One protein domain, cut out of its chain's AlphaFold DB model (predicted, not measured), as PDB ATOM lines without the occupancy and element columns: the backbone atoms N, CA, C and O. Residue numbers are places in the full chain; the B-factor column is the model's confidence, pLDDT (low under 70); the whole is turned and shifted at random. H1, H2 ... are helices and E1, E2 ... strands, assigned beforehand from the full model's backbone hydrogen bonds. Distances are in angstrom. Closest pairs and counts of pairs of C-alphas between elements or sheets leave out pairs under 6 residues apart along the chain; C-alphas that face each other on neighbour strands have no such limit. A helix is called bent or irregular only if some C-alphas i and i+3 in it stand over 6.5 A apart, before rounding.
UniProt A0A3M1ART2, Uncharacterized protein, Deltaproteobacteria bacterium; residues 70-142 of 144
ATOM      1  N   PRO A  70      24.927 -12.490  22.216       89.75
ATOM      2  CA  PRO A  70      23.766 -12.836  23.042       89.75
ATOM      3  C   PRO A  70      22.962 -11.620  23.515       89.75
ATOM      4  O   PRO A  70      21.733 -11.614  23.456       89.75
ATOM      5  N   ILE A  71      23.644 -10.540  23.920       92.75
ATOM      6  CA  ILE A  71      22.980  -9.310  24.367       92.75
ATOM      7  C   ILE A  71      22.206  -8.661  23.225       92.75
ATOM      8  O   ILE A  71      21.041  -8.292  23.398       92.75
ATOM      9  N   ARG A  72      22.832  -8.527  22.050       92.44
ATOM     10  CA  ARG A  72      22.169  -7.950  20.870       92.44
ATOM     11  C   ARG A  72      20.928  -8.751  20.485       92.44
ATOM     12  O   ARG A  72      19.901  -8.145  20.192       92.44
ATOM     13  N   ARG A  73      21.021 -10.083  20.537       92.31
ATOM     14  CA  ARG A  73      19.925 -11.009  20.226       92.31
ATOM     15  C   ARG A  73      18.739 -10.826  21.173       92.31
ATOM     16  O   ARG A  73      17.639 -10.546  20.707       92.31
ATOM     17  N   ILE A  74      18.966 -10.868  22.487       93.12
ATOM     18  CA  ILE A  74      17.906 -10.653  23.488       93.12
ATOM     19  C   ILE A  74      17.260  -9.272  23.307       93.12
ATOM     20  O   ILE A  74      16.039  -9.147  23.279       93.12
ATOM     21  N   VAL A  75      18.061  -8.219  23.121       93.88
ATOM     22  CA  VAL A  75      17.543  -6.854  22.936       93.88
ATOM     23  C   VAL A  75      16.734  -6.706  21.645       93.88
ATOM     24  O   VAL A  75      15.757  -5.955  21.634       93.88
ATOM     25  N   ALA A  76      17.105  -7.402  20.568       93.94
ATOM     26  CA  ALA A  76      16.318  -7.434  19.340       93.94
ATOM     27  C   ALA A  76      14.952  -8.096  19.577       93.94
ATOM     28  O   ALA A  76      13.929  -7.470  19.299       93.94
ATOM     29  N   LEU A  77      14.926  -9.279  20.202       95.12
ATOM     30  CA  LEU A  77      13.692  -9.999  20.545       95.12
ATOM     31  C   LEU A  77      12.764  -9.159  21.440       95.12
ATOM     32  O   LEU A  77      11.560  -9.077  21.190       95.12
ATOM     33  N   LEU A  78      13.314  -8.447  22.432       94.31
ATOM     34  CA  LEU A  78      12.548  -7.519  23.278       94.31
ATOM     35  C   LEU A  78      11.885  -6.393  22.476       94.31
ATOM     36  O   LEU A  78      10.748  -6.013  22.750       94.31
ATOM     37  N   ARG A  79      12.590  -5.844  21.481       92.88
ATOM     38  CA  ARG A  79      12.059  -4.765  20.636       92.88
ATOM     39  C   ARG A  79      10.981  -5.263  19.687       92.88
ATOM     40  O   ARG A  79       9.941  -4.621  19.599       92.88
ATOM     41  N   MET A  80      11.224  -6.386  19.018       94.44
ATOM     42  CA  MET A  80      10.290  -6.988  18.061       94.44
ATOM     43  C   MET A  80       8.985  -7.410  18.742       94.44
ATOM     44  O   MET A  80       7.894  -7.142  18.244       94.44
ATOM     45  N   SER A  81       9.091  -7.996  19.938       94.06
ATOM     46  CA  SER A  81       7.934  -8.425  20.731       94.06
ATOM     47  C   SER A  81       7.122  -7.266  21.329       94.06
ATOM     48  O   SER A  81       5.933  -7.422  21.609       94.06
ATOM     49  N   GLY A  82       7.747  -6.105  21.559       92.31
ATOM     50  CA  GLY A  82       7.144  -5.013  22.328       92.31
ATOM     51  C   GLY A  82       6.986  -5.335  23.821       92.31
ATOM     52  O   GLY A  82       6.092  -4.785  24.474       92.31
ATOM     53  N   ALA A  83       7.826  -6.230  24.351       93.50
ATOM     54  CA  ALA A  83       7.761  -6.715  25.726       93.50
ATOM     55  C   ALA A  83       7.845  -5.598  26.779       93.50
ATOM     56  O   ALA A  83       8.571  -4.610  26.644       93.50
ATOM     57  N   LYS A  84       7.091  -5.783  27.864       92.00
ATOM     58  CA  LYS A  84       7.053  -4.914  29.053       92.00
ATOM     59  C   LYS A  84       7.768  -5.520  30.261       92.00
ATOM     60  O   LYS A  84       7.935  -4.840  31.268       92.00
ATOM     61  N   GLY A  85       8.171  -6.780  30.156       91.88
ATOM     62  CA  GLY A  85       8.892  -7.557  31.157       91.88
ATOM     63  C   GLY A  85       9.567  -8.731  30.460       91.88
ATOM     64  O   GLY A  85       9.084  -9.163  29.409       91.88
ATOM     65  N   TRP A  86      10.674  -9.217  31.010       94.44
ATOM     66  CA  TRP A  86      11.324 -10.408  30.484       94.44
ATOM     67  C   TRP A  86      12.129 -11.142  31.544       94.44
ATOM     68  O   TRP A  86      12.641 -10.526  32.479       94.44
ATOM     69  N   GLU A  87      12.249 -12.445  31.342       93.38
ATOM     70  CA  GLU A  87      13.049 -13.377  32.130       93.38
ATOM     71  C   GLU A  87      13.814 -14.283  31.163       93.38
ATOM     72  O   GLU A  87      13.405 -14.453  30.009       93.38
ATOM     73  N   LEU A  88      14.952 -14.810  31.603       93.56
ATOM     74  CA  LEU A  88      15.779 -15.698  30.799       93.56
ATOM     75  C   LEU A  88      16.266 -16.846  31.670       93.56
ATOM     76  O   LEU A  88      16.954 -16.607  32.663       93.56
ATOM     77  N   ASP A  89      15.979 -18.065  31.234       93.69
ATOM     78  CA  ASP A  89      16.359 -19.297  31.914       93.69
ATOM     79  C   ASP A  89      17.299 -20.135  31.042       93.69
ATOM     80  O   ASP A  89      17.213 -20.142  29.811       93.69
ATOM     81  N   ARG A  90      18.261 -20.806  31.687       92.44
ATOM     82  CA  ARG A  90      19.147 -21.768  31.021       92.44
ATOM     83  C   ARG A  90      18.443 -23.109  30.965       92.44
ATOM     84  O   ARG A  90      17.979 -23.598  31.992       92.44
ATOM     85  N   LEU A  91      18.443 -23.709  29.785       92.50
ATOM     86  CA  LEU A  91      18.024 -25.087  29.587       92.50
ATOM     87  C   LEU A  91      19.261 -25.979  29.407       92.50
ATOM     88  O   LEU A  91      20.400 -25.533  29.570       92.50
ATOM     89  N   GLU A  92      19.045 -27.256  29.106       88.19
ATOM     90  CA  GLU A  92      20.132 -28.180  28.786       88.19
ATOM     91  C   GLU A  92      20.863 -27.770  27.492       88.19
ATOM     92  O   GLU A  92      20.247 -27.338  26.513       88.19
ATOM     93  N   GLY A  93      22.191 -27.925  27.477       88.06
ATOM     94  CA  GLY A  93      23.039 -27.531  26.347       88.06
ATOM     95  C   GLY A  93      23.219 -26.012  26.226       88.06
ATOM     96  O   GLY A  93      23.408 -25.320  27.226       88.06
ATOM     97  N   ASP A  94      23.181 -25.502  24.991       88.75
ATOM     98  CA  ASP A  94      23.307 -24.067  24.670       88.75
ATOM     99  C   ASP A  94      21.946 -23.361  24.506       88.75
ATOM    100  O   ASP A  94      21.859 -22.221  24.035       88.75
ATOM    101  N   ARG A  95      20.866 -24.034  24.916       94.06
ATOM    102  CA  ARG A  95      19.501 -23.527  24.811       94.06
ATOM    103  C   ARG A  95      19.158 -22.598  25.963       94.06
ATOM    104  O   ARG A  95      19.547 -22.807  27.116       94.06
ATOM    105  N   VAL A  96      18.355 -21.593  25.649       95.12
ATOM    106  CA  VAL A  96      17.759 -20.692  26.635       95.12
ATOM    107  C   VAL A  96      16.268 -20.554  26.384       95.12
ATOM    108  O   VAL A  96      15.819 -20.599  25.238       95.12
ATOM    109  N   GLU A  97      15.515 -20.341  27.455       96.81
ATOM    110  CA  GLU A  97      14.121 -19.919  27.387       96.81
ATOM    111  C   GLU A  97      14.054 -18.423  27.697       96.81
ATOM    112  O   GLU A  97      14.403 -17.986  28.792       96.81
ATOM    113  N   LEU A  98      13.617 -17.619  26.728       96.31
ATOM    114  CA  LEU A  98      13.319 -16.204  26.922       96.31
ATOM    115  C   LEU A  98      11.811 -16.038  27.080       96.31
ATOM    116  O   LEU A  98      11.052 -16.218  26.126       96.31
ATOM    117  N   ARG A  99      11.386 -15.639  28.277       96.44
ATOM    118  CA  ARG A  99       9.978 -15.422  28.613       96.44
ATOM    119  C   ARG A  99       9.680 -13.933  28.520       96.44
ATOM    120  O   ARG A  99      10.249 -13.130  29.254       96.44
ATOM    121  N   LEU A 100       8.814 -13.542  27.588       95.62
ATOM    122  CA  LEU A 100       8.504 -12.148  27.268       95.62
ATOM    123  C   LEU A 100       7.070 -11.807  27.653       95.62
ATOM    124  O   LEU A 100       6.124 -12.320  27.060       95.62
ATOM    125  N   ARG A 101       6.890 -10.872  28.587       94.81
ATOM    126  CA  ARG A 101       5.560 -10.375  28.956       94.81
ATOM    127  C   ARG A 101       5.111  -9.293  27.979       94.81
ATOM    128  O   ARG A 101       5.695  -8.207  27.949       94.81
ATOM    129  N   VAL A 102       4.042  -9.549  27.232       94.38
ATOM    130  CA  VAL A 102       3.475  -8.634  26.224       94.38
ATOM    131  C   VAL A 102       1.982  -8.392  26.479       94.38
ATOM    132  O   VAL A 102       1.294  -9.227  27.056       94.38
ATOM    133  N   GLU A 103       1.464  -7.235  26.062       92.69
ATOM    134  CA  GLU A 103       0.019  -6.922  26.138       92.69
ATOM    135  C   GLU A 103      -0.759  -7.560  24.983       92.69
ATOM    136  O   GLU A 103      -1.899  -7.987  25.137       92.69
ATOM    137  N   ARG A 104      -0.131  -7.607  23.803       88.75
ATOM    138  CA  ARG A 104      -0.708  -8.122  22.562       88.75
ATOM    139  C   ARG A 104       0.378  -8.711  21.673       88.75
ATOM    140  O   ARG A 104       1.467  -8.141  21.559       88.75
ATOM    141  N   CYS A 105       0.043  -9.794  20.991       88.88
ATOM    142  CA  CYS A 105       0.865 -10.397  19.955       88.88
ATOM    143  C   CYS A 105      -0.054 -10.820  18.807       88.88
ATOM    144  O   CYS A 105      -1.065 -11.475  19.047       88.88
ATOM    145  N   ASP A 106       0.259 -10.376  17.594       91.44
ATOM    146  CA  ASP A 106      -0.424 -10.791  16.372       91.44
ATOM    147  C   ASP A 106       0.447 -11.793  15.606       91.44
ATOM    148  O   ASP A 106       1.622 -11.988  15.919       91.44
ATOM    149  N   ILE A 107      -0.149 -12.445  14.607       93.19
ATOM    150  CA  ILE A 107       0.532 -13.469  13.806       93.19
ATOM    151  C   ILE A 107       1.764 -12.881  13.107       93.19
ATOM    152  O   ILE A 107       2.824 -13.493  13.151       93.19
ATOM    153  N   SER A 108       1.671 -11.664  12.566       94.38
ATOM    154  CA  SER A 108       2.796 -11.004  11.896       94.38
ATOM    155  C   SER A 108       4.016 -10.862  12.808       94.38
ATOM    156  O   SER A 108       5.133 -11.167  12.402       94.38
ATOM    157  N   ARG A 109       3.819 -10.465  14.070       93.62
ATOM    158  CA  ARG A 109       4.906 -10.371  15.053       93.62
ATOM    159  C   ARG A 109       5.494 -11.735  15.406       93.62
ATOM    160  O   ARG A 109       6.696 -11.828  15.644       93.62
ATOM    161  N   LEU A 110       4.674 -12.783  15.465       94.81
ATOM    162  CA  LEU A 110       5.162 -14.148  15.679       94.81
ATOM    163  C   LEU A 110       6.020 -14.612  14.502       94.81
ATOM    164  O   LEU A 110       7.098 -15.161  14.722       94.81
ATOM    165  N   ASP A 111       5.581 -14.346  13.275       96.12
ATOM    166  CA  ASP A 111       6.321 -14.695  12.063       96.12
ATOM    167  C   ASP A 111       7.641 -13.921  11.968       96.12
ATOM    168  O   ASP A 111       8.669 -14.506  11.633       96.12
ATOM    169  N   GLU A 112       7.665 -12.643  12.358       96.31
ATOM    170  CA  GLU A 112       8.899 -11.858  12.469       96.31
ATOM    171  C   GLU A 112       9.884 -12.459  13.485       96.31
ATOM    172  O   GLU A 112      11.073 -12.593  13.190       96.31
ATOM    173  N   LEU A 113       9.412 -12.837  14.681       96.00
ATOM    174  CA  LEU A 113      10.254 -13.464  15.711       96.00
ATOM    175  C   LEU A 113      10.816 -14.808  15.232       96.00
ATOM    176  O   LEU A 113      12.000 -15.086  15.436       96.00
ATOM    177  N   ARG A 114       9.983 -15.611  14.562       96.50
ATOM    178  CA  ARG A 114      10.382 -16.888  13.961       96.50
ATOM    179  C   ARG A 114      11.428 -16.689  12.874       96.50
ATOM    180  O   ARG A 114      12.466 -17.336  12.920       96.50
ATOM    181  N   ALA A 115      11.204 -15.757  11.951       96.75
ATOM    182  CA  ALA A 115      12.146 -15.452  10.878       96.75
ATOM    183  C   ALA A 115      13.490 -14.925  11.404       96.75
ATOM    184  O   ALA A 115      14.537 -15.243  10.849       96.75
ATOM    185  N   TYR A 116      13.482 -14.139  12.486       96.56
ATOM    186  CA  TYR A 116      14.708 -13.617  13.092       96.56
ATOM    187  C   TYR A 116      15.582 -14.706  13.725       96.56
ATOM    188  O   TYR A 116      16.810 -14.614  13.667       96.56
ATOM    189  N   LEU A 117      14.963 -15.710  14.350       95.56
ATOM    190  CA  LEU A 117      15.681 -16.830  14.959       95.56
ATOM    191  C   LEU A 117      16.017 -17.928  13.945       95.56
ATOM    192  O   LEU A 117      17.063 -18.556  14.081       95.56
ATOM    193  N   SER A 118      15.196 -18.099  12.906       95.19
ATOM    194  CA  SER A 118      15.366 -19.110  11.857       95.19
ATOM    195  C   SER A 118      15.685 -20.479  12.465       95.19
ATOM    196  O   SER A 118      14.902 -20.988  13.264       95.19
ATOM    197  N   ASP A 119      16.849 -21.037  12.135       94.62
ATOM    198  CA  ASP A 119      17.260 -22.387  12.512       94.62
ATOM    199  C   ASP A 119      17.629 -22.497  13.999       94.62
ATOM    200  O   ASP A 119      17.669 -23.598  14.538       94.62
ATOM    201  N   ASP A 120      17.862 -21.366  14.678       95.38
ATOM    202  CA  ASP A 120      18.138 -21.344  16.116       95.38
ATOM    203  C   ASP A 120      16.850 -21.522  16.948       95.38
ATOM    204  O   ASP A 120      16.936 -21.722  18.160       95.38
ATOM    205  N   LEU A 121      15.654 -21.390  16.352       96.81
ATOM    206  CA  LEU A 121      14.381 -21.520  17.065       96.81
ATOM    207  C   LEU A 121      14.023 -22.993  17.291       96.81
ATOM    208  O   LEU A 121      13.839 -23.746  16.339       96.81
ATOM    209  N   HIS A 122      13.801 -23.366  18.551       96.81
ATOM    210  CA  HIS A 122      13.307 -24.697  18.919       96.81
ATOM    211  C   HIS A 122      11.808 -24.695  19.190       96.81
ATOM    212  O   HIS A 122      11.100 -25.578  18.715       96.81
ATOM    213  N   ASP A 123      11.321 -23.714  19.952       96.88
ATOM    214  CA  ASP A 123       9.907 -23.640  20.314       96.88
ATOM    215  C   ASP A 123       9.448 -22.199  20.570       96.88
ATOM    216  O   ASP A 123      10.230 -21.329  20.969       96.88
ATOM    217  N   LEU A 124       8.160 -21.949  20.345       96.62
ATOM    218  CA  LEU A 124       7.483 -20.704  20.689       96.62
ATOM    219  C   LEU A 124       6.096 -21.027  21.238       96.62
ATOM    220  O   LEU A 124       5.179 -21.376  20.489       96.62
ATOM    221  N   VAL A 125       5.929 -20.802  22.539       95.62
ATOM    222  CA  VAL A 125       4.681 -21.031  23.265       95.62
ATOM    223  C   VAL A 125       4.059 -19.697  23.671       95.62
ATOM    224  O   VAL A 125       4.737 -18.777  24.129       95.62
ATOM    225  N   ILE A 126       2.740 -19.591  23.501       94.19
ATOM    226  CA  ILE A 126       1.949 -18.450  23.968       94.19
ATOM    227  C   ILE A 126       1.185 -18.893  25.208       94.19
ATOM    228  O   ILE A 126       0.241 -19.677  25.121       94.19
ATOM    229  N   GLU A 127       1.571 -18.361  26.359       93.25
ATOM    230  CA  GLU A 127       0.891 -18.622  27.618       93.25
ATOM    231  C   GLU A 127      -0.074 -17.470  27.941       93.25
ATOM    232  O   GLU A 127       0.343 -16.306  28.042       93.25
ATOM    233  N   PRO A 128      -1.375 -17.746  28.126       87.38
ATOM    234  CA  PRO A 128      -2.328 -16.716  28.509       87.38
ATOM    235  C   PRO A 128      -2.092 -16.273  29.962       87.38
ATOM    236  O   PRO A 128      -2.229 -17.059  30.895       87.38
ATOM    237  N   GLY A 129      -1.805 -14.985  30.173       77.81
ATOM    238  CA  GLY A 129      -1.628 -14.368  31.498       77.81
ATOM    239  C   GLY A 129      -2.894 -13.687  32.040       77.81
ATOM    240  O   GLY A 129      -2.814 -12.843  32.935       77.81
ATOM    241  N   GLY A 130      -4.062 -13.994  31.465       76.81
ATOM    242  CA  GLY A 130      -5.338 -13.316  31.717       76.81
ATOM    243  C   GLY A 130      -5.681 -12.252  30.663       76.81
ATOM    244  O   GLY A 130      -5.099 -12.208  29.586       76.81
ATOM    245  N   ARG A 131      -6.661 -11.379  30.951       70.50
ATOM    246  CA  ARG A 131      -7.236 -10.447  29.950       70.50
ATOM    247  C   ARG A 131      -6.301  -9.325  29.474       70.50
ATOM    248  O   ARG A 131      -6.605  -8.698  28.468       70.50
ATOM    249  N   ALA A 132      -5.228  -9.030  30.207       82.88
ATOM    250  CA  ALA A 132      -4.394  -7.845  29.966       82.88
ATOM    251  C   ALA A 132      -2.965  -8.160  29.496       82.88
ATOM    252  O   ALA A 132      -2.274  -7.258  29.031       82.88
ATOM    253  N   TRP A 133      -2.505  -9.408  29.641       89.81
ATOM    254  CA  TRP A 133      -1.124  -9.793  29.349       89.81
ATOM    255  C   TRP A 133      -1.057 -11.249  28.892       89.81
ATOM    256  O   TRP A 133      -1.856 -12.081  29.317       89.81
ATOM    257  N   MET A 134      -0.050 -11.558  28.089       94.00
ATOM    258  CA  MET A 134       0.373 -12.915  27.755       94.00
ATOM    259  C   MET A 134       1.893 -13.015  27.882       94.00
ATOM    260  O   MET A 134       2.598 -11.999  27.840       94.00
ATOM    261  N   THR A 135       2.386 -14.236  28.025       95.69
ATOM    262  CA  THR A 135       3.816 -14.537  27.991       95.69
ATOM    263  C   THR A 135       4.118 -15.244  26.679       95.69
ATOM    264  O   THR A 135       3.468 -16.228  26.339       95.69
ATOM    265  N   LEU A 136       5.096 -14.736  25.934       96.50
ATOM    266  CA  LEU A 136       5.715 -15.472  24.836       96.50
ATOM    267  C   LEU A 136       6.944 -16.175  25.409       96.50
ATOM    268  O   LEU A 136       7.908 -15.499  25.771       96.50
ATOM    269  N   ALA A 137       6.893 -17.494  25.528       97.00
ATOM    270  CA  ALA A 137       8.045 -18.310  25.884       97.00
ATOM    271  C   ALA A 137       8.737 -18.745  24.590       97.00
ATOM    272  O   ALA A 137       8.137 -19.419  23.755       97.00
ATOM    273  N   ILE A 138       9.973 -18.290  24.390       97.25
ATOM    274  CA  ILE A 138      10.753 -18.542  23.176       97.25
ATOM    275  C   ILE A 138      11.978 -19.359  23.561       97.25
ATOM    276  O   ILE A 138      12.838 -18.868  24.294       97.25
ATOM    277  N   ILE A 139      12.073 -20.579  23.040       97.31
ATOM    278  CA  ILE A 139      13.216 -21.464  23.255       97.31
ATOM    279  C   ILE A 139      14.101 -21.421  22.016       97.31
ATOM    280  O   ILE A 139      13.646 -21.731  20.915       97.31
ATOM    281  N   PHE A 140      15.363 -21.035  22.187       96.38
ATOM    282  CA  PHE A 140      16.308 -20.916  21.079       96.38
ATOM    283  C   PHE A 140      17.751 -21.208  21.503       96.38
ATOM    284  O   PHE A 140      18.101 -21.104  22.683       96.38
ATOM    285  N   ASP A 141      18.598 -21.540  20.530       94.38
ATOM    286  CA  ASP A 141      20.037 -21.672  20.749       94.38
ATOM    287  C   ASP A 141      20.677 -20.292  20.922       94.38
ATOM    288  O   ASP A 141      20.536 -19.381  20.096       94.38
ATOM    289  N   ASN A 142      21.413 -20.117  22.016       85.38
ATOM    290  CA  ASN A 142      22.086 -18.863  22.323       85.38
ATOM    291  C   ASN A 142      23.601 -19.085  22.399       85.38
ATOM    292  O   ASN A 142      24.149 -19.198  23.500       85.38
TER     293      ASN A 142
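Overview. This is residues 70 to 142 of the 144 residues of an uncharacterized protein of Deltaproteobacteria bacterium (UniProt A0A3M1ART2). One antiparallel sheet of four strands, twisted, has two helices side by side over one of its faces, H1 and H2, running opposite ways; the other face is bare. The printed part has 73 residues with two named helices and four named strands, in the order H1, E1, E2, H2, E3, E4, and its class is mixed, helices and strands. The sheet's order is E1, E2, E4, E3, all antiparallel. The whole is compact, with a radius of gyration of the C-alphas of 11.4 A, and elongated, with spans of 35 by 22 by 19 A.

Arrangement. Begin with H1, residues 70 to 81, which is on the sheet at a height over the sheet of 9.4 A. It lies over E2, residues 95 to 102, and only just over E1, residues 85 to 90, on which 3 of its C-alphas fall. On the local plane its line and that of E2 stand at 30.2 degrees, only just slantwise to the strands. E1 and E2 form a hairpin; look for N 89 and O 97 within hydrogen-bond range, 2.9 A apart. H2, residues 107 to 120, is on the same face as H1, at a height over the sheet of 8.9 A. It lies over E3, residues 121 to 128, and runs along the strands, at 21 degrees to E3 on the local plane. H1, with residues 77 to 81 alone, touches H2, with residues 109 to 113 alone; their closest C-alphas, those of Ser 81 and Arg 109, are 6.7 A apart. Their lines stand at a shallow tilt of 18 degrees, opposite ways. E3 forms a hairpin with E4, residues 134 to 141, where N 137 and O 125 are 2.9 A apart. E4 is also the antiparallel neighbour of E2, with N 98 and O 138 at 2.8 A. E2, H2 and E3 make a split strand-helix-strand unit, two strands running the same way with E4 between them; its crossover is right-handed. E1 and E3, the edge strands, are apart. Every O i to N i+4 pair is within hydrogen-bond range in H1, and 8 of 10 are in H2.

Along the chain. Find C-alpha 70 at (23.766, -12.836, 23.042); from there H1 runs 16.6 A. E1 spans 17.5 A and E2 21.9 A. H2 begins at C-alpha 107, (0.532, -13.469, 13.806), and spans 19.4 A; it is irregular, with C-alphas 116 and 119 9.2 A apart. E3 spans 20.8 A, and E4 runs 22.6 A to C-alpha 141 at (20.037, -21.672, 20.749).

Size, cuts and confidence. The C-alphas farthest apart, those of Gly 93 and Arg 131, are 34.9 A apart. The printed part has no cut, and its five links between named elements are tight. The mean pLDDT of the printed part is 92.9, and no printed residue is under 70.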